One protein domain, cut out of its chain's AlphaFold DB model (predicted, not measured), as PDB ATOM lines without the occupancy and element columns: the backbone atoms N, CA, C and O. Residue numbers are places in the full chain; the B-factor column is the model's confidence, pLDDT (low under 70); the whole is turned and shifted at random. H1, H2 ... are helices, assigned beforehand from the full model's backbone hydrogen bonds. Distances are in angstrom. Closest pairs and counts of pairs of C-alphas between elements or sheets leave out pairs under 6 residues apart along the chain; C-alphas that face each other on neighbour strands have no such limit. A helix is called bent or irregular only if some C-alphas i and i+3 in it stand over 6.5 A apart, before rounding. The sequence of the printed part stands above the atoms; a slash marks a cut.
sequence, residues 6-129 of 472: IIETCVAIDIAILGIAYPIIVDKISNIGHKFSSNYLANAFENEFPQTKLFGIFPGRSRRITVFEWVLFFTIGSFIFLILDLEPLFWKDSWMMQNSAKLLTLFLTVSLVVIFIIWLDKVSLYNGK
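AT A GLANCE: This is residues 6 to 129 of the 472 residues of an uncharacterized protein of Marinirhabdus gelatinilytica (UniProt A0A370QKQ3). Three helical rods make a long, loose bundle: the long helix H5, with H3 running back along it on one side and the first arm of the bent helix H1 running along it on another, their centres making a triangle. The second arm of H1 goes on along H5 toward its last residues, where short H2 lies close by; tiny H4 sits at the opposite end, with residues 91 to 96 sticking out there, and residues 47 to 66 loop out to one side. The printed part has 124 residues with five named helices, H1 to H5 in chain order, and no named strand; the class is all helix. It is loose, with a radius of gyration of the C-alphas of 17.6 A, and elongated, spanning 61 by 31 by 20 A.

IN THESE COORDINATES: Find C-alpha 6 at (-17.886, 93.532, 65.541), where H1, residues 6 to 30, begins. By its hydrogen bonds H1 was assigned as one helix, but it is bent: C-alphas 19 and 22 are 6.7 A apart. Its arms are H1a, residues 6 to 19, 19.8 A long, and H1b, residues 22 to 30, 12.5 A long, at a shallow tilt of 32 degrees, only just short of steep. Then come H2, residues 41 to 46, and H3, residues 67 to 83, 25.1 A long from C-alpha 67 at (-0.198, 77.736, 58.286). H4 is residues 95 to 98. H5, residues 100 to 127, runs 39.9 A to C-alpha 127 at (-0.792, 64.744, 74.165).

HOW THE PARTS SIT: H1a, H3 and H5 form an up-and-down bundle, each running against the one before it. Look first at Cys 10 and Thr 109, the closest C-alphas of H1a and H5, 6.1 A apart; these touch at a shallow tilt of 31 degrees, the same way, with residues 102 to 109 of H5 alone. H1b touches H5 with residues 120 to 127 of H5 alone, closest at the C-alphas of Ile 29 and Val 123, 6.8 A. H2 is close to but not clearly touching H5, with the C-alphas of Phe 45 and Tyr 126 closest at 7.6 A. H3 touches H5 at a shallow tilt of 25 degrees, opposite ways, closest at the C-alphas of Thr 75 and Leu 108, 5.4 A. H1a and H3 are near each other, while H1b and H3 are apart. H4 and H5 meet only through their link. Every O i to N i+4 pair is within hydrogen-bond range in H1a, H1b, H2 and H5, and 9 of 13 in H3; H4 is too short for such a pair.

THE WHOLE: The C-alphas of Ser 37 and Asp 93 are the two farthest apart, 61.3 A. The printed part has no cut; the links H2 to H3 and H3 to H4 are long. Mean pLDDT of the printed part is 82.4, and it is under 70 at residues 54 to 62, 85 to 93 and 96.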
ATOM      1  N   ILE A   6     -18.561  94.653  66.209       77.38
ATOM      2  CA  ILE A   6     -17.886  93.532  65.541       77.38
ATOM      3  C   ILE A   6     -16.364  93.655  65.660       77.38
ATOM      4  O   ILE A   6     -15.705  92.664  65.955       77.38
ATOM      5  N   ILE A   7     -15.816  94.866  65.520       79.06
ATOM      6  CA  ILE A   7     -14.368  95.099  65.621       79.06
ATOM      7  C   ILE A   7     -13.877  94.837  67.047       79.06
ATOM      8  O   ILE A   7     -12.920  94.094  67.226       79.06
ATOM      9  N   GLU A   8     -14.554  95.389  68.059       82.81
ATOM     10  CA  GLU A   8     -14.197  95.187  69.473       82.81
ATOM     11  C   GLU A   8     -14.200  93.699  69.845       82.81
ATOM     12  O   GLU A   8     -13.275  93.214  70.496       82.81
ATOM     13  N   THR A   9     -15.197  92.955  69.355       83.56
ATOM     14  CA  THR A   9     -15.294  91.505  69.562       83.56
ATOM     15  C   THR A   9     -14.142  90.758  68.879       83.56
ATOM     16  O   THR A   9     -13.532  89.889  69.499       83.56
ATOM     17  N   CYS A  10     -13.807  91.106  67.630       86.00
ATOM     18  CA  CYS A  10     -12.710  90.472  66.889       86.00
ATOM     19  C   CYS A  10     -11.352  90.727  67.558       86.00
ATOM     20  O   CYS A  10     -10.600  89.787  67.801       86.00
ATOM     21  N   VAL A  11     -11.081  91.977  67.949       85.50
ATOM     22  CA  VAL A  11      -9.848  92.359  68.657       85.50
ATOM     23  C   VAL A  11      -9.719  91.602  69.980       85.50
ATOM     24  O   VAL A  11      -8.649  91.074  70.281       85.50
ATOM     25  N   ALA A  12     -10.797  91.504  70.765       87.44
ATOM     26  CA  ALA A  12     -10.777  90.780  72.034       87.44
ATOM     27  C   ALA A  12     -10.457  89.284  71.854       87.44
ATOM     28  O   ALA A  12      -9.656  88.732  72.612       87.44
ATOM     29  N   ILE A  13     -11.045  88.636  70.841       88.75
ATOM     30  CA  ILE A  13     -10.788  87.224  70.518       88.75
ATOM     31  C   ILE A  13      -9.330  87.019  70.092       88.75
ATOM     32  O   ILE A  13      -8.658  86.133  70.623       88.75
ATOM     33  N   ASP A  14      -8.820  87.852  69.185       86.94
ATOM     34  CA  ASP A  14      -7.464  87.707  68.651       86.94
ATOM     35  C   ASP A  14      -6.403  87.930  69.737       86.94
ATOM     36  O   ASP A  14      -5.432  87.173  69.823       86.94
ATOM     37  N   ILE A  15      -6.619  88.901  70.635       88.31
ATOM     38  CA  ILE A  15      -5.761  89.126  71.808       88.31
ATOM     39  C   ILE A  15      -5.803  87.925  72.759       88.31
ATOM     40  O   ILE A  15      -4.755  87.522  73.263       88.31
ATOM     41  N   ALA A  16      -6.970  87.321  73.000       89.94
ATOM     42  CA  ALA A  16      -7.070  86.137  73.854       89.94
ATOM     43  C   ALA A  16      -6.318  84.931  73.257       89.94
ATOM     44  O   ALA A  16      -5.596  84.228  73.975       89.94
ATOM     45  N   ILE A  17      -6.430  84.719  71.940       88.75
ATOM     46  CA  ILE A  17      -5.703  83.659  71.229       88.75
ATOM     47  C   ILE A  17      -4.193  83.907  71.296       88.75
ATOM     48  O   ILE A  17      -3.444  83.001  71.656       88.75
ATOM     49  N   LEU A  18      -3.736  85.126  71.001       87.56
ATOM     50  CA  LEU A  18      -2.315  85.486  70.984       87.56
ATOM     51  C   LEU A  18      -1.669  85.505  72.367       87.56
ATOM     52  O   LEU A  18      -0.565  84.995  72.544       87.56
ATOM     53  N   GLY A  19      -2.335  86.139  73.329       85.25
ATOM     54  CA  GLY A  19      -1.769  86.443  74.638       85.25
ATOM     55  C   GLY A  19      -1.833  85.276  75.613       85.25
ATOM     56  O   GLY A  19      -0.939  85.130  76.441       85.25
ATOM     57  N   ILE A  20      -2.871  84.441  75.521       87.25
ATOM     58  CA  ILE A  20      -3.120  83.372  76.498       87.25
ATOM     59  C   ILE A  20      -3.000  82.005  75.834       87.25
ATOM     60  O   ILE A  20      -2.212  81.166  76.267       87.25
ATOM     61  N   ALA A  21      -3.778  81.763  74.782       87.56
ATOM     62  CA  ALA A  21      -3.961  80.409  74.279       87.56
ATOM     63  C   ALA A  21      -2.745  79.890  73.490       87.56
ATOM     64  O   ALA A  21      -2.333  78.743  73.664       87.56
ATOM     65  N   TYR A  22      -2.134  80.738  72.661       87.12
ATOM     66  CA  TYR A  22      -0.988  80.378  71.831       87.12
ATOM     67  C   TYR A  22       0.242  79.955  72.659       87.12
ATOM     68  O   TYR A  22       0.751  78.861  72.403       87.12
ATOM     69  N   PRO A  23       0.696  80.708  73.688       88.62
ATOM     70  CA  PRO A  23       1.803  80.272  74.542       88.62
ATOM     71  C   PRO A  23       1.563  78.914  75.217       88.62
ATOM     72  O   PRO A  23       2.463  78.077  75.235       88.62
ATOM     73  N   ILE A  24       0.344  78.665  75.717       87.69
ATOM     74  CA  ILE A  24      -0.027  77.390  76.359       87.69
ATOM     75  C   ILE A  24       0.083  76.231  75.363       87.69
ATOM     76  O   ILE A  24       0.609  75.169  75.696       87.69
ATOM     77  N   ILE A  25      -0.402  76.418  74.134       87.69
ATOM     78  CA  ILE A  25      -0.318  75.379  73.107       87.69
ATOM     79  C   ILE A  25       1.135  75.119  72.705       87.69
ATOM     80  O   ILE A  25       1.528  73.961  72.598       87.69
ATOM     81  N   VAL A  26       1.951  76.161  72.527       86.62
ATOM     82  CA  VAL A  26       3.374  76.004  72.183       86.62
ATOM     83  C   VAL A  26       4.129  75.221  73.264       86.62
ATOM     84  O   VAL A  26       4.913  74.336  72.922       86.62
ATOM     85  N   ASP A  27       3.847  75.471  74.545       87.19
ATOM     86  CA  ASP A  27       4.387  74.676  75.658       87.19
ATOM     87  C   ASP A  27       3.916  73.209  75.617       87.19
ATOM     88  O   ASP A  27       4.684  72.273  75.840       87.19
ATOM     89  N   LYS A  28       2.654  72.954  75.258       88.62
ATOM     90  CA  LYS A  28       2.181  71.575  75.064       88.62
ATOM     91  C   LYS A  28       2.803  70.895  73.850       88.62
ATOM     92  O   LYS A  28       2.970  69.680  73.891       88.62
ATOM     93  N   ILE A  29       3.161  71.640  72.808       86.81
ATOM     94  CA  ILE A  29       3.832  71.112  71.614       86.81
ATOM     95  C   ILE A  29       5.285  70.749  71.909       86.81
ATOM     96  O   ILE A  29       5.732  69.695  71.468       86.81
ATOM     97  N   SER A  30       6.014  71.561  72.679       84.44
ATOM     98  CA  SER A  30       7.407  71.254  73.043       84.44
ATOM     99  C   SER A  30       7.534  69.962  73.860       84.44
ATOM    100  O   SER A  30       8.570  69.304  73.822       84.44
ATOM    101  N   ASN A  31       6.458  69.569  74.546       85.12
ATOM    102  CA  ASN A  31       6.358  68.325  75.303       85.12
ATOM    103  C   ASN A  31       5.886  67.112  74.468       85.12
ATOM    104  O   ASN A  31       5.926  65.979  74.968       85.12
ATOM    105  N   ILE A  32       5.463  67.308  73.208       83.50
ATOM    106  CA  ILE A  32       5.100  66.207  72.300       83.50
ATOM    107  C   ILE A  32       6.357  65.375  72.033       83.50
ATOM    108  O   ILE A  32       7.394  65.886  71.628       83.50
ATOM    109  N   GLY A  33       6.264  64.070  72.277       81.81
ATOM    110  CA  GLY A  33       7.390  63.139  72.175       81.81
ATOM    111  C   GLY A  33       8.005  62.808  73.531       81.81
ATOM    112  O   GLY A  33       8.177  61.626  73.818       81.81
ATOM    113  N   HIS A  34       8.207  63.788  74.422       86.19
ATOM    114  CA  HIS A  34       8.763  63.529  75.760       86.19
ATOM    115  C   HIS A  34       7.878  62.566  76.566       86.19
ATOM    116  O   HIS A  34       8.370  61.598  77.143       86.19
ATOM    117  N   LYS A  35       6.553  62.764  76.524       86.25
ATOM    118  CA  LYS A  35       5.573  61.887  77.191       86.25
ATOM    119  C   LYS A  35       5.718  60.410  76.802       86.25
ATOM    120  O   LYS A  35       5.570  59.543  77.655       86.25
ATOM    121  N   PHE A  36       5.988  60.140  75.527       86.62
ATOM    122  CA  PHE A  36       6.061  58.785  74.973       86.62
ATOM    123  C   PHE A  36       7.500  58.311  74.740       86.62
ATOM    124  O   PHE A  36       7.700  57.227  74.205       86.62
ATOM    125  N   SER A  37       8.504  59.109  75.127       86.25
ATOM    126  CA  SER A  37       9.917  58.884  74.782       86.25
ATOM    127  C   SER A  37      10.146  58.649  73.278       86.25
ATOM    128  O   SER A  37      10.959  57.811  72.896       86.25
ATOM    129  N   SER A  38       9.406  59.370  72.432       88.12
ATOM    130  CA  SER A  38       9.427  59.230  70.973       88.12
ATOM    131  C   SER A  38      10.211  60.363  70.316       88.12
ATOM    132  O   SER A  38       9.949  61.538  70.583       88.12
ATOM    133  N   ASN A  39      11.130  60.014  69.411       86.88
ATOM    134  CA  ASN A  39      11.921  60.983  68.648       86.88
ATOM    135  C   ASN A  39      11.222  61.429  67.357       86.88
ATOM    136  O   ASN A  39      11.554  62.470  66.786       86.88
ATOM    137  N   TYR A  40      10.266  60.639  66.869       88.19
ATOM    138  CA  TYR A  40       9.600  60.890  65.593       88.19
ATOM    139  C   TYR A  40       8.227  61.541  65.748       88.19
ATOM    140  O   TYR A  40       7.776  62.207  64.818       88.19
ATOM    141  N   LEU A  41       7.585  61.425  66.915       89.12
ATOM    142  CA  LEU A  41       6.238  61.948  67.135       89.12
ATOM    143  C   LEU A  41       6.153  63.470  66.961       89.12
ATOM    144  O   LEU A  41       5.216  63.960  66.333       89.12
ATOM    145  N   ALA A  42       7.151  64.212  67.448       86.81
ATOM    146  CA  ALA A  42       7.232  65.656  67.233       86.81
ATOM    147  C   ALA A  42       7.357  65.998  65.736       86.81
ATOM    148  O   ALA A  42       6.664  66.883  65.241       86.81
ATOM    149  N   ASN A  43       8.170  65.241  64.989       85.44
ATOM    150  CA  ASN A  43       8.348  65.435  63.546       85.44
ATOM    151  C   ASN A  43       7.080  65.102  62.747       85.44
ATOM    152  O   ASN A  43       6.787  65.776  61.761       85.44
ATOM    153  N   ALA A  44       6.324  64.077  63.152       86.19
ATOM    154  CA  ALA A  44       5.022  63.786  62.556       86.19
ATOM    155  C   ALA A  44       4.033  64.924  62.823       86.19
ATOM    156  O   ALA A  44       3.424  65.424  61.881       86.19
ATOM    157  N   PHE A  45       3.966  65.414  64.066       88.19
ATOM    158  CA  PHE A  45       3.113  66.543  64.431       88.19
ATOM    159  C   PHE A  45       3.444  67.824  63.642       88.19
ATOM    160  O   PHE A  45       2.542  68.550  63.239       88.19
ATOM    161  N   GLU A  46       4.719  68.100  63.350       84.56
ATOM    162  CA  GLU A  46       5.105  69.256  62.525       84.56
ATOM    163  C   GLU A  46       4.577  69.208  61.079       84.56
ATOM    164  O   GLU A  46       4.500  70.248  60.421       84.56
ATOM    165  N   ASN A  47       4.219  68.023  60.576       83.81
ATOM    166  CA  ASN A  47       3.648  67.842  59.241       83.81
ATOM    167  C   ASN A  47       2.110  67.788  59.251       83.81
ATOM    168  O   ASN A  47       1.502  67.595  58.200       83.81
ATOM    169  N   GLU A  48       1.472  67.985  60.405       86.38
ATOM    170  CA  GLU A  48       0.016  68.020  60.547       86.38
ATOM    171  C   GLU A  48      -0.532  69.424  60.314       86.38
ATOM    172  O   GLU A  48       0.042  70.419  60.752       86.38
ATOM    173  N   PHE A  49      -1.682  69.539  59.656       84.44
ATOM    174  CA  PHE A  49      -2.382  70.821  59.587       84.44
ATOM    175  C   PHE A  49      -2.897  71.217  60.986       84.44
ATOM    176  O   PHE A  49      -3.473  70.360  61.664       84.44
ATOM    177  N   PRO A  50      -2.760  72.488  61.428       85.56
ATOM    178  CA  PRO A  50      -2.207  73.665  60.733       85.56
ATOM    179  C   PRO A  50      -0.728  73.982  61.053       85.56
ATOM    180  O   PRO A  50      -0.248  75.080  60.761       85.56
ATOM    181  N   GLN A  51       0.002  73.043  61.658       84.38
ATOM    182  CA  GLN A  51       1.438  73.154  61.943       84.38
ATOM    183  C   GLN A  51       2.305  73.004  60.680       84.38
ATOM    184  O   GLN A  51       3.476  73.386  60.683       84.38
ATOM    185  N   THR A  52       1.724  72.495  59.589       83.06
ATOM    186  CA  THR A  52       2.381  72.345  58.290       83.06
ATOM    187  C   THR A  52       3.115  73.616  57.876       83.06
ATOM    188  O   THR A  52       2.583  74.728  57.880       83.06
ATOM    189  N   LYS A  53       4.384  73.445  57.510       81.62
ATOM    190  CA  LYS A  53       5.265  74.537  57.088       81.62
ATOM    191  C   LYS A  53       4.933  74.929  55.647       81.62
ATOM    192  O   LYS A  53       5.070  74.102  54.746       81.62
ATOM    193  N   LEU A  54       4.541  76.184  55.426       66.31
ATOM    194  CA  LEU A  54       4.096  76.699  54.126       66.31
ATOM    195  C   LEU A  54       4.911  77.938  53.721       66.31
ATOM    196  O   LEU A  54       5.164  78.826  54.535       66.31
ATOM    197  N   PHE A  55       5.300  77.982  52.442       59.03
ATOM    198  CA  PHE A  55       6.199  78.980  51.845       59.03
ATOM    199  C   PHE A  55       7.634  78.999  52.429       59.03
ATOM    200  O   PHE A  55       7.960  78.305  53.395       59.03
ATOM    201  N   GLY A  56       8.544  79.690  51.730       59.56
ATOM    202  CA  GLY A  56       9.992  79.672  51.976       59.56
ATOM    203  C   GLY A  56      10.428  80.254  53.328       59.56
ATOM    204  O   GLY A  56       9.635  80.773  54.108       59.56
ATOM    205  N   ILE A  57      11.726  80.150  53.617       61.66
ATOM    206  CA  ILE A  57      12.330  80.712  54.832       61.66
ATOM    207  C   ILE A  57      12.385  82.240  54.683       61.66
ATOM    208  O   ILE A  57      12.970  82.741  53.725       61.66
ATOM    209  N   PHE A  58      11.781  82.975  55.618       59.69
ATOM    210  CA  PHE A  58      11.876  84.437  55.660       59.69
ATOM    211  C   PHE A  58      13.295  84.859  56.096       59.69
ATOM    212  O   PHE A  58      13.850  84.225  57.002       59.69
ATOM    213  N   PRO A  59      13.898  85.913  55.510       51.94
ATOM    214  CA  PRO A  59      15.218  86.387  55.922       51.94
ATOM    215  C   PRO A  59      15.223  86.751  57.416       51.94
ATOM    216  O   PRO A  59      14.404  87.545  57.873       51.94
ATOM    217  N   GLY A  60      16.129  86.131  58.182       63.88
ATOM    218  CA  GLY A  60      16.275  86.331  59.632       63.88
ATOM    219  C   GLY A  60      15.594  85.286  60.529       63.88
ATOM    220  O   GLY A  60      15.786  85.329  61.742       63.88
ATOM    221  N   ARG A  61      14.844  84.318  59.979       63.09
ATOM    222  CA  ARG A  61      14.273  83.195  60.750       63.09
ATOM    223  C   ARG A  61      14.947  81.865  60.415       63.09
ATOM    224  O   ARG A  61      15.199  81.561  59.257       63.09
ATOM    225  N   SER A  62      15.168  81.033  61.435       63.78
ATOM    226  CA  SER A  62      15.713  79.674  61.277       63.78
ATOM    227  C   SER A  62      14.668  78.630  60.858       63.78
ATOM    228  O   SER A  62      15.032  77.553  60.392       63.78
ATOM    229  N   ARG A  63      13.367  78.930  61.008       70.94
ATOM    230  CA  ARG A  63      12.258  78.007  60.716       70.94
ATOM    231  C   ARG A  63      11.277  78.587  59.698       70.94
ATOM    232  O   ARG A  63      11.028  79.792  59.689       70.94
ATOM    233  N   ARG A  64      10.698  77.710  58.872       75.81
ATOM    234  CA  ARG A  64       9.578  78.051  57.977       75.81
ATOM    235  C   ARG A  64       8.336  78.413  58.794       75.81
ATOM    236  O   ARG A  64       8.164  77.904  59.901       75.81
ATOM    237  N   ILE A  65       7.503  79.280  58.228       79.94
ATOM    238  CA  ILE A  65       6.268  79.762  58.851       79.94
ATOM    239  C   ILE A  65       5.184  78.684  58.706       79.94
ATOM    240  O   ILE A  65       5.051  78.052  57.655       79.94
ATOM    241  N   THR A  66       4.447  78.437  59.782       85.56
ATOM    242  CA  THR A  66       3.332  77.474  59.815       85.56
ATOM    243  C   THR A  66       2.061  78.069  59.205       85.56
ATOM    244  O   THR A  66       1.919  79.292  59.134       85.56
ATOM    245  N   VAL A  67       1.103  77.237  58.779       85.69
ATOM    246  CA  VAL A  67      -0.198  77.736  58.286       85.69
ATOM    247  C   VAL A  67      -0.896  78.594  59.333       85.69
ATOM    248  O   VAL A  67      -1.410  79.660  59.001       85.69
ATOM    249  N   PHE A  68      -0.864  78.170  60.597       88.31
ATOM    250  CA  PHE A  68      -1.435  78.945  61.694       88.31
ATOM    251  C   PHE A  68      -0.816  80.349  61.794       88.31
ATOM    252  O   PHE A  68      -1.544  81.340  61.832       88.31
ATOM    253  N   GLU A  69       0.518  80.454  61.779       86.88
ATOM    254  CA  GLU A  69       1.218  81.746  61.823       86.88
ATOM    255  C   GLU A  69       0.872  82.631  60.612       86.88
ATOM    256  O   GLU A  69       0.742  83.842  60.764       86.88
ATOM    257  N   TRP A  70       0.674  82.057  59.422       88.19
ATOM    258  CA  TRP A  70       0.227  82.820  58.252       88.19
ATOM    259  C   TRP A  70      -1.170  83.406  58.437       88.19
ATOM    260  O   TRP A  70      -1.358  84.601  58.212       88.19
ATOM    261  N   VAL A  71      -2.144  82.599  58.868       88.75
ATOM    262  CA  VAL A  71      -3.510  83.090  59.120       88.75
ATOM    263  C   VAL A  71      -3.504  84.164  60.199       88.75
ATOM    264  O   VAL A  71      -4.164  85.190  60.046       88.75
ATOM    265  N   LEU A  72      -2.691  83.985  61.237       88.56
ATOM    266  CA  LEU A  72      -2.475  84.989  62.267       88.56
ATOM    267  C   LEU A  72      -1.933  86.304  61.677       88.56
ATOM    268  O   LEU A  72      -2.496  87.363  61.941       88.56
ATOM    269  N   PHE A  73      -0.885  86.259  60.845       88.62
ATOM    270  CA  PHE A  73      -0.331  87.461  60.213       88.62
ATOM    271  C   PHE A  73      -1.335  88.161  59.295       88.62
ATOM    272  O   PHE A  73      -1.417  89.388  59.326       88.62
ATOM    273  N   PHE A  74      -2.128  87.414  58.523       88.88
ATOM    274  CA  PHE A  74      -3.191  87.998  57.702       88.88
ATOM    275  C   PHE A  74      -4.287  88.640  58.557       88.88
ATOM    276  O   PHE A  74      -4.748  89.730  58.228       88.88
ATOM    277  N   THR A  75      -4.655  88.013  59.677       89.31
ATOM    278  CA  THR A  75      -5.658  88.549  60.609       89.31
ATOM    279  C   THR A  75      -5.156  89.843  61.252       89.31
ATOM    280  O   THR A  75      -5.833  90.865  61.175       89.31
ATOM    281  N   ILE A  76      -3.919  89.862  61.764       87.06
ATOM    282  CA  ILE A  76      -3.295  91.075  62.319       87.06
ATOM    283  C   ILE A  76      -3.179  92.170  61.247       87.06
ATOM    284  O   ILE A  76      -3.547  93.320  61.485       87.06
ATOM    285  N   GLY A  77      -2.709  91.816  60.049       85.75
ATOM    286  CA  GLY A  77      -2.590  92.742  58.924       85.75
ATOM    287  C   GLY A  77      -3.933  93.331  58.492       85.75
ATOM    288  O   GLY A  77      -3.989  94.481  58.065       85.75
ATOM    289  N   SER A  78      -5.032  92.592  58.670       87.19
ATOM    290  CA  SER A  78      -6.371  93.074  58.336       87.19
ATOM    291  C   SER A  78      -6.817  94.266  59.196       87.19
ATOM    292  O   SER A  78      -7.512  95.150  58.695       87.19
ATOM    293  N   PHE A  79      -6.333  94.374  60.442       84.56
ATOM    294  CA  PHE A  79      -6.606  95.529  61.305       84.56
ATOM    295  C   PHE A  79      -5.933  96.815  60.824       84.56
ATOM    296  O   PHE A  79      -6.442  97.896  61.104       84.56
ATOM    297  N   ILE A  80      -4.838  96.735  60.063       83.38
ATOM    298  CA  ILE A  80      -4.179  97.931  59.512       83.38
ATOM    299  C   ILE A  80      -5.137  98.676  58.575       83.38
ATOM    300  O   ILE A  80      -5.218  99.901  58.628       83.38
ATOM    301  N   PHE A  81      -5.925  97.947  57.778       78.75
ATOM    302  CA  PHE A  81      -6.939  98.549  56.909       78.75
ATOM    303  C   PHE A  81      -8.072  99.225  57.692       78.75
ATOM    304  O   PHE A  81      -8.658 100.175  57.185       78.75
ATOM    305  N   LEU A  82      -8.359  98.765  58.916       77.19
ATOM    306  CA  LEU A  82      -9.323  99.409  59.815       77.19
ATOM    307  C   LEU A  82      -8.744 100.647  60.507       77.19
ATOM    308  O   LEU A  82      -9.470 101.602  60.731       77.19
ATOM    309  N   ILE A  83      -7.456 100.636  60.860       79.44
ATOM    310  CA  ILE A  83      -6.800 101.768  61.535       79.44
ATOM    311  C   ILE A  83      -6.576 102.935  60.569       79.44
ATOM    312  O   ILE A  83      -6.661 104.092  60.969       79.44
ATOM    313  N   LEU A  84      -6.255 102.640  59.307       77.44
ATOM    314  CA  LEU A  84      -5.926 103.655  58.305       77.44
ATOM    315  C   LEU A  84      -7.152 104.237  57.581       77.44
ATOM    316  O   LEU A  84      -6.954 105.093  56.721       77.44
ATOM    317  N   ASP A  85      -8.374 103.775  57.892       69.75
ATOM    318  CA  ASP A  85      -9.644 104.210  57.274       69.75
ATOM    319  C   ASP A  85      -9.543 104.391  55.741       69.75
ATOM    320  O   ASP A  85      -9.999 105.375  55.155       69.75
ATOM    321  N   LEU A  86      -8.891 103.438  55.064       66.94
ATOM    322  CA  LEU A  86      -8.623 103.536  53.630       66.94
ATOM    323  C   LEU A  86      -9.923 103.402  52.826       66.94
ATOM    324  O   LEU A  86     -10.639 102.405  52.945       66.94
ATOM    325  N   GLU A  87     -10.202 104.379  51.958       66.69
ATOM    326  CA  GLU A  87     -11.340 104.297  51.039       66.69
ATOM    327  C   GLU A  87     -11.200 103.102  50.074       66.69
ATOM    328  O   GLU A  87     -10.105 102.828  49.569       66.69
ATOM    329  N   PRO A  88     -12.304 102.401  49.752       67.12
ATOM    330  CA  PRO A  88     -12.263 101.273  48.836       67.12
ATOM    331  C   PRO A  88     -11.848 101.694  47.418       67.12
ATOM    332  O   PRO A  88     -12.369 102.653  46.844       67.12
ATOM    333  N   LEU A  89     -10.925 100.920  46.835       66.38
ATOM    334  CA  LEU A  89     -10.335 101.155  45.509       66.38
ATOM    335  C   LEU A  89     -11.324 100.976  44.339       66.38
ATOM    336  O   LEU A  89     -11.144 101.589  43.291       66.38
ATOM    337  N   PHE A  90     -12.369 100.160  44.507       62.28
ATOM    338  CA  PHE A  90     -13.352  99.824  43.467       62.28
ATOM    339  C   PHE A  90     -14.782  99.944  44.020       62.28
ATOM    340  O   PHE A  90     -14.955  99.889  45.225       62.28
ATOM    341  N   TRP A  91     -15.805 100.119  43.169       56.94
ATOM    342  CA  TRP A  91     -17.252 100.078  43.508       56.94
ATOM    343  C   TRP A  91     -17.688 100.762  44.822       56.94
ATOM    344  O   TRP A  91     -18.337 100.147  45.677       56.94
ATOM    345  N   LYS A  92     -17.382 102.062  44.944       62.44
ATOM    346  CA  LYS A  92     -17.678 102.908  46.119       62.44
ATOM    347  C   LYS A  92     -19.164 102.962  46.518       62.44
ATOM    348  O   LYS A  92     -19.463 103.161  47.694       62.44
ATOM    349  N   ASP A  93     -20.077 102.723  45.576       65.06
ATOM    350  CA  ASP A  93     -21.530 102.812  45.804       65.06
ATOM    351  C   ASP A  93     -22.153 101.532  46.386       65.06
ATOM    352  O   ASP A  93     -23.323 101.515  46.767       65.06
ATOM    353  N   SER A  94     -21.395 100.435  46.468       72.50
ATOM    354  CA  SER A  94     -21.907  99.168  46.994       72.50
ATOM    355  C   SER A  94     -21.696  99.053  48.511       72.50
ATOM    356  O   SER A  94     -20.582  99.190  49.018       72.50
ATOM    357  N   TRP A  95     -22.765  98.732  49.253       71.44
ATOM    358  CA  TRP A  95     -22.735  98.564  50.720       71.44
ATOM    359  C   TRP A  95     -21.675  97.556  51.195       71.44
ATOM    360  O   TRP A  95     -21.048  97.730  52.243       71.44
ATOM    361  N   MET A  96     -21.465  96.502  50.401       65.44
ATOM    362  CA  MET A  96     -20.501  95.447  50.698       65.44
ATOM    363  C   MET A  96     -19.061  95.960  50.631       65.44
ATOM    364  O   MET A  96     -18.227  95.572  51.443       65.44
ATOM    365  N   MET A  97     -18.778  96.861  49.692       75.00
ATOM    366  CA  MET A  97     -17.446  97.412  49.514       75.00
ATOM    367  C   MET A  97     -17.126  98.484  50.559       75.00
ATOM    368  O   MET A  97     -16.006  98.529  51.064       75.00
ATOM    369  N   GLN A  98     -18.128  99.264  50.971       73.38
ATOM    370  CA  GLN A  98     -18.002 100.218  52.078       73.38
ATOM    371  C   GLN A  98     -17.706  99.535  53.422       73.38
ATOM    372  O   GLN A  98     -17.011 100.098  54.260       73.38
ATOM    373  N   ASN A  99     -18.185  98.302  53.630       77.12
ATOM    374  CA  ASN A  99     -17.901  97.509  54.832       77.12
ATOM    375  C   ASN A  99     -16.862  96.400  54.601       77.12
ATOM    376  O   ASN A  99     -16.697  95.528  55.456       77.12
ATOM    377  N   SER A 100     -16.154  96.421  53.470       79.44
ATOM    378  CA  SER A 100     -15.257  95.334  53.053       79.44
ATOM    379  C   SER A 100     -14.166  95.035  54.082       79.44
ATOM    380  O   SER A 100     -13.952  93.870  54.401       79.44
ATOM    381  N   ALA A 101     -13.548  96.056  54.683       79.62
ATOM    382  CA  ALA A 101     -12.538  95.880  55.729       79.62
ATOM    383  C   ALA A 101     -13.107  95.209  56.998       79.62
ATOM    384  O   ALA A 101     -12.479  94.317  57.571       79.62
ATOM    385  N   LYS A 102     -14.331  95.574  57.412       82.50
ATOM    386  CA  LYS A 102     -15.030  94.963  58.563       82.50
ATOM    387  C   LYS A 102     -15.444  93.516  58.285       82.50
ATOM    388  O   LYS A 102     -15.375  92.671  59.169       82.50
ATOM    389  N   LEU A 103     -15.874  93.226  57.059       84.38
ATOM    390  CA  LEU A 103     -16.236  91.871  56.641       84.38
ATOM    391  C   LEU A 103     -15.000  90.977  56.490       84.38
ATOM    392  O   LEU A 103     -15.035  89.823  56.905       84.38
ATOM    393  N   LEU A 104     -13.904  91.512  55.943       86.38
ATOM    394  CA  LEU A 104     -12.635  90.804  55.795       86.38
ATOM    395  C   LEU A 104     -12.034  90.446  57.157       86.38
ATOM    396  O   LEU A 104     -11.640  89.303  57.362       86.38
ATOM    397  N   THR A 105     -11.993  91.408  58.083       86.50
ATOM    398  CA  THR A 105     -11.508  91.186  59.456       86.50
ATOM    399  C   THR A 105     -12.356  90.138  60.166       86.50
ATOM    400  O   THR A 105     -11.806  89.141  60.616       86.50
ATOM    401  N   LEU A 106     -13.688  90.263  60.145       87.81
ATOM    402  CA  LEU A 106     -14.588  89.247  60.697       87.81
ATOM    403  C   LEU A 106     -14.349  87.855  60.088       87.81
ATOM    404  O   LEU A 106     -14.276  86.866  60.814       87.81
ATOM    405  N   PHE A 107     -14.211  87.763  58.763       89.75
ATOM    406  CA  PHE A 107     -13.951  86.497  58.078       89.75
ATOM    407  C   PHE A 107     -12.610  85.874  58.493       89.75
ATOM    408  O   PHE A 107     -12.539  84.667  58.735       89.75
ATOM    409  N   LEU A 108     -11.553  86.684  58.599       90.19
ATOM    410  CA  LEU A 108     -10.230  86.234  59.027       90.19
ATOM    411  C   LEU A 108     -10.217  85.834  60.506       90.19
ATOM    412  O   LEU A 108      -9.697  84.766  60.809       90.19
ATOM    413  N   THR A 109     -10.863  86.593  61.397       90.81
ATOM    414  CA  THR A 109     -11.024  86.228  62.814       90.81
ATOM    415  C   THR A 109     -11.779  84.904  62.950       90.81
ATOM    416  O   THR A 109     -11.323  84.002  63.649       90.81
ATOM    417  N   VAL A 110     -12.901  84.720  62.242       91.12
ATOM    418  CA  VAL A 110     -13.648  83.446  62.263       91.12
ATOM    419  C   VAL A 110     -12.789  82.299  61.729       91.12
ATOM    420  O   VAL A 110     -12.746  81.229  62.336       91.12
ATOM    421  N   SER A 111     -12.058  82.519  60.634       91.62
ATOM    422  CA  SER A 111     -11.135  81.524  60.076       91.62
ATOM    423  C   SER A 111     -10.016  81.169  61.061       91.62
ATOM    424  O   SER A 111      -9.699  79.992  61.225       91.62
ATOM    425  N   LEU A 112      -9.453  82.161  61.758       92.12
ATOM    426  CA  LEU A 112      -8.435  81.971  62.788       92.12
ATOM    427  C   LEU A 112      -8.978  81.139  63.951       92.12
ATOM    428  O   LEU A 112      -8.319  80.188  64.360       92.12
ATOM    429  N   VAL A 113     -10.185  81.438  64.441       92.38
ATOM    430  CA  VAL A 113     -10.847  80.666  65.507       92.38
ATOM    431  C   VAL A 113     -11.074  79.216  65.077       92.38
ATOM    432  O   VAL A 113     -10.757  78.299  65.831       92.38
ATOM    433  N   VAL A 114     -11.572  78.979  63.859       92.81
ATOM    434  CA  VAL A 114     -11.786  77.617  63.337       92.81
ATOM    435  C   VAL A 114     -10.465  76.850  63.245       92.81
ATOM    436  O   VAL A 114     -10.370  75.722  63.726       92.81
ATOM    437  N   ILE A 115      -9.422  77.460  62.677       91.44
ATOM    438  CA  ILE A 115      -8.096  76.834  62.557       91.44
ATOM    439  C   ILE A 115      -7.475  76.596  63.938       91.44
ATOM    440  O   ILE A 115      -6.846  75.561  64.154       91.44
ATOM    441  N   PHE A 116      -7.684  77.510  64.883       91.75
ATOM    442  CA  PHE A 116      -7.247  77.361  66.265       91.75
ATOM    443  C   PHE A 116      -7.914  76.157  66.949       91.75
ATOM    444  O   PHE A 116      -7.220  75.368  67.587       91.75
ATOM    445  N   ILE A 117      -9.226  75.965  66.777       91.75
ATOM    446  CA  ILE A 117      -9.942  74.795  67.314       91.75
ATOM    447  C   ILE A 117      -9.381  73.499  66.711       91.75
ATOM    448  O   ILE A 117      -9.066  72.570  67.452       91.75
ATOM    449  N   ILE A 118      -9.161  73.460  65.390       92.25
ATOM    450  CA  ILE A 118      -8.546  72.302  64.715       92.25
ATOM    451  C   ILE A 118      -7.145  72.016  65.278       92.25
ATOM    452  O   ILE A 118      -6.783  70.858  65.506       92.25
ATOM    453  N   TRP A 119      -6.349  73.059  65.525       91.69
ATOM    454  CA  TRP A 119      -5.018  72.917  66.113       91.69
ATOM    455  C   TRP A 119      -5.079  72.361  67.537       91.69
ATOM    456  O   TRP A 119      -4.332  71.438  67.863       91.69
ATOM    457  N   LEU A 120      -5.999  72.865  68.362       90.94
ATOM    458  CA  LEU A 120      -6.212  72.397  69.729       90.94
ATOM    459  C   LEU A 120      -6.597  70.914  69.753       90.94
ATOM    460  O   LEU A 120      -6.026  70.153  70.536       90.94
ATOM    461  N   ASP A 121      -7.490  70.478  68.864       91.19
ATOM    462  CA  ASP A 121      -7.874  69.069  68.739       91.19
ATOM    463  C   ASP A 121      -6.682  68.174  68.371       91.19
ATOM    464  O   ASP A 121      -6.511  67.093  68.946       91.19
ATOM    465  N   LYS A 122      -5.809  68.629  67.463       91.50
ATOM    466  CA  LYS A 122      -4.578  67.911  67.094       91.50
ATOM    467  C   LYS A 122      -3.585  67.850  68.254       91.50
ATOM    468  O   LYS A 122      -3.049  66.784  68.543       91.50
ATOM    469  N   VAL A 123      -3.371  68.950  68.969       91.31
ATOM    470  CA  VAL A 123      -2.489  68.982  70.149       91.31
ATOM    471  C   VAL A 123      -3.032  68.069  71.252       91.31
ATOM    472  O   VAL A 123      -2.269  67.337  71.883       91.31
ATOM    473  N   SER A 124      -4.350  68.064  71.455       90.19
ATOM    474  CA  SER A 124      -5.045  67.184  72.398       90.19
ATOM    475  C   SER A 124      -4.901  65.707  72.019       90.19
ATOM    476  O   SER A 124      -4.668  64.871  72.889       90.19
ATOM    477  N   LEU A 125      -4.961  65.371  70.728       92.00
ATOM    478  CA  LEU A 125      -4.722  64.015  70.228       92.00
ATOM    479  C   LEU A 125      -3.295  63.535  70.533       92.00
ATOM    480  O   LEU A 125      -3.126  62.456  71.100       92.00
ATOM    481  N   TYR A 126      -2.288  64.347  70.205       90.56
ATOM    482  CA  TYR A 126      -0.872  63.998  70.370       90.56
ATOM    483  C   TYR A 126      -0.393  64.024  71.828       90.56
ATOM    484  O   TYR A 126       0.563  63.333  72.161       90.56
ATOM    485  N   ASN A 127      -1.067  64.755  72.721       87.88
ATOM    486  CA  ASN A 127      -0.792  64.744  74.165       87.88
ATOM    487  C   ASN A 127      -1.765  63.871  74.976       87.88
ATOM    488  O   ASN A 127      -1.595  63.707  76.190       87.88
ATOM    489  N   GLY A 128      -2.788  63.320  74.325       86.31
ATOM    490  CA  GLY A 128      -3.913  62.628  74.943       86.31
ATOM    491  C   GLY A 128      -3.623  61.178  75.327       86.31
ATOM    492  O   GLY A 128      -2.520  60.824  75.754       86.31
ATOM    493  N   LYS A 129      -4.651  60.327  75.227       89.19
ATOM    494  CA  LYS A 129      -4.533  58.888  75.506       89.19
ATOM    495  C   LYS A 129      -3.673  58.210  74.439       89.19
ATOM    496  O   LYS A 129      -3.886  58.430  73.248       89.19
TER     497      LYS A 129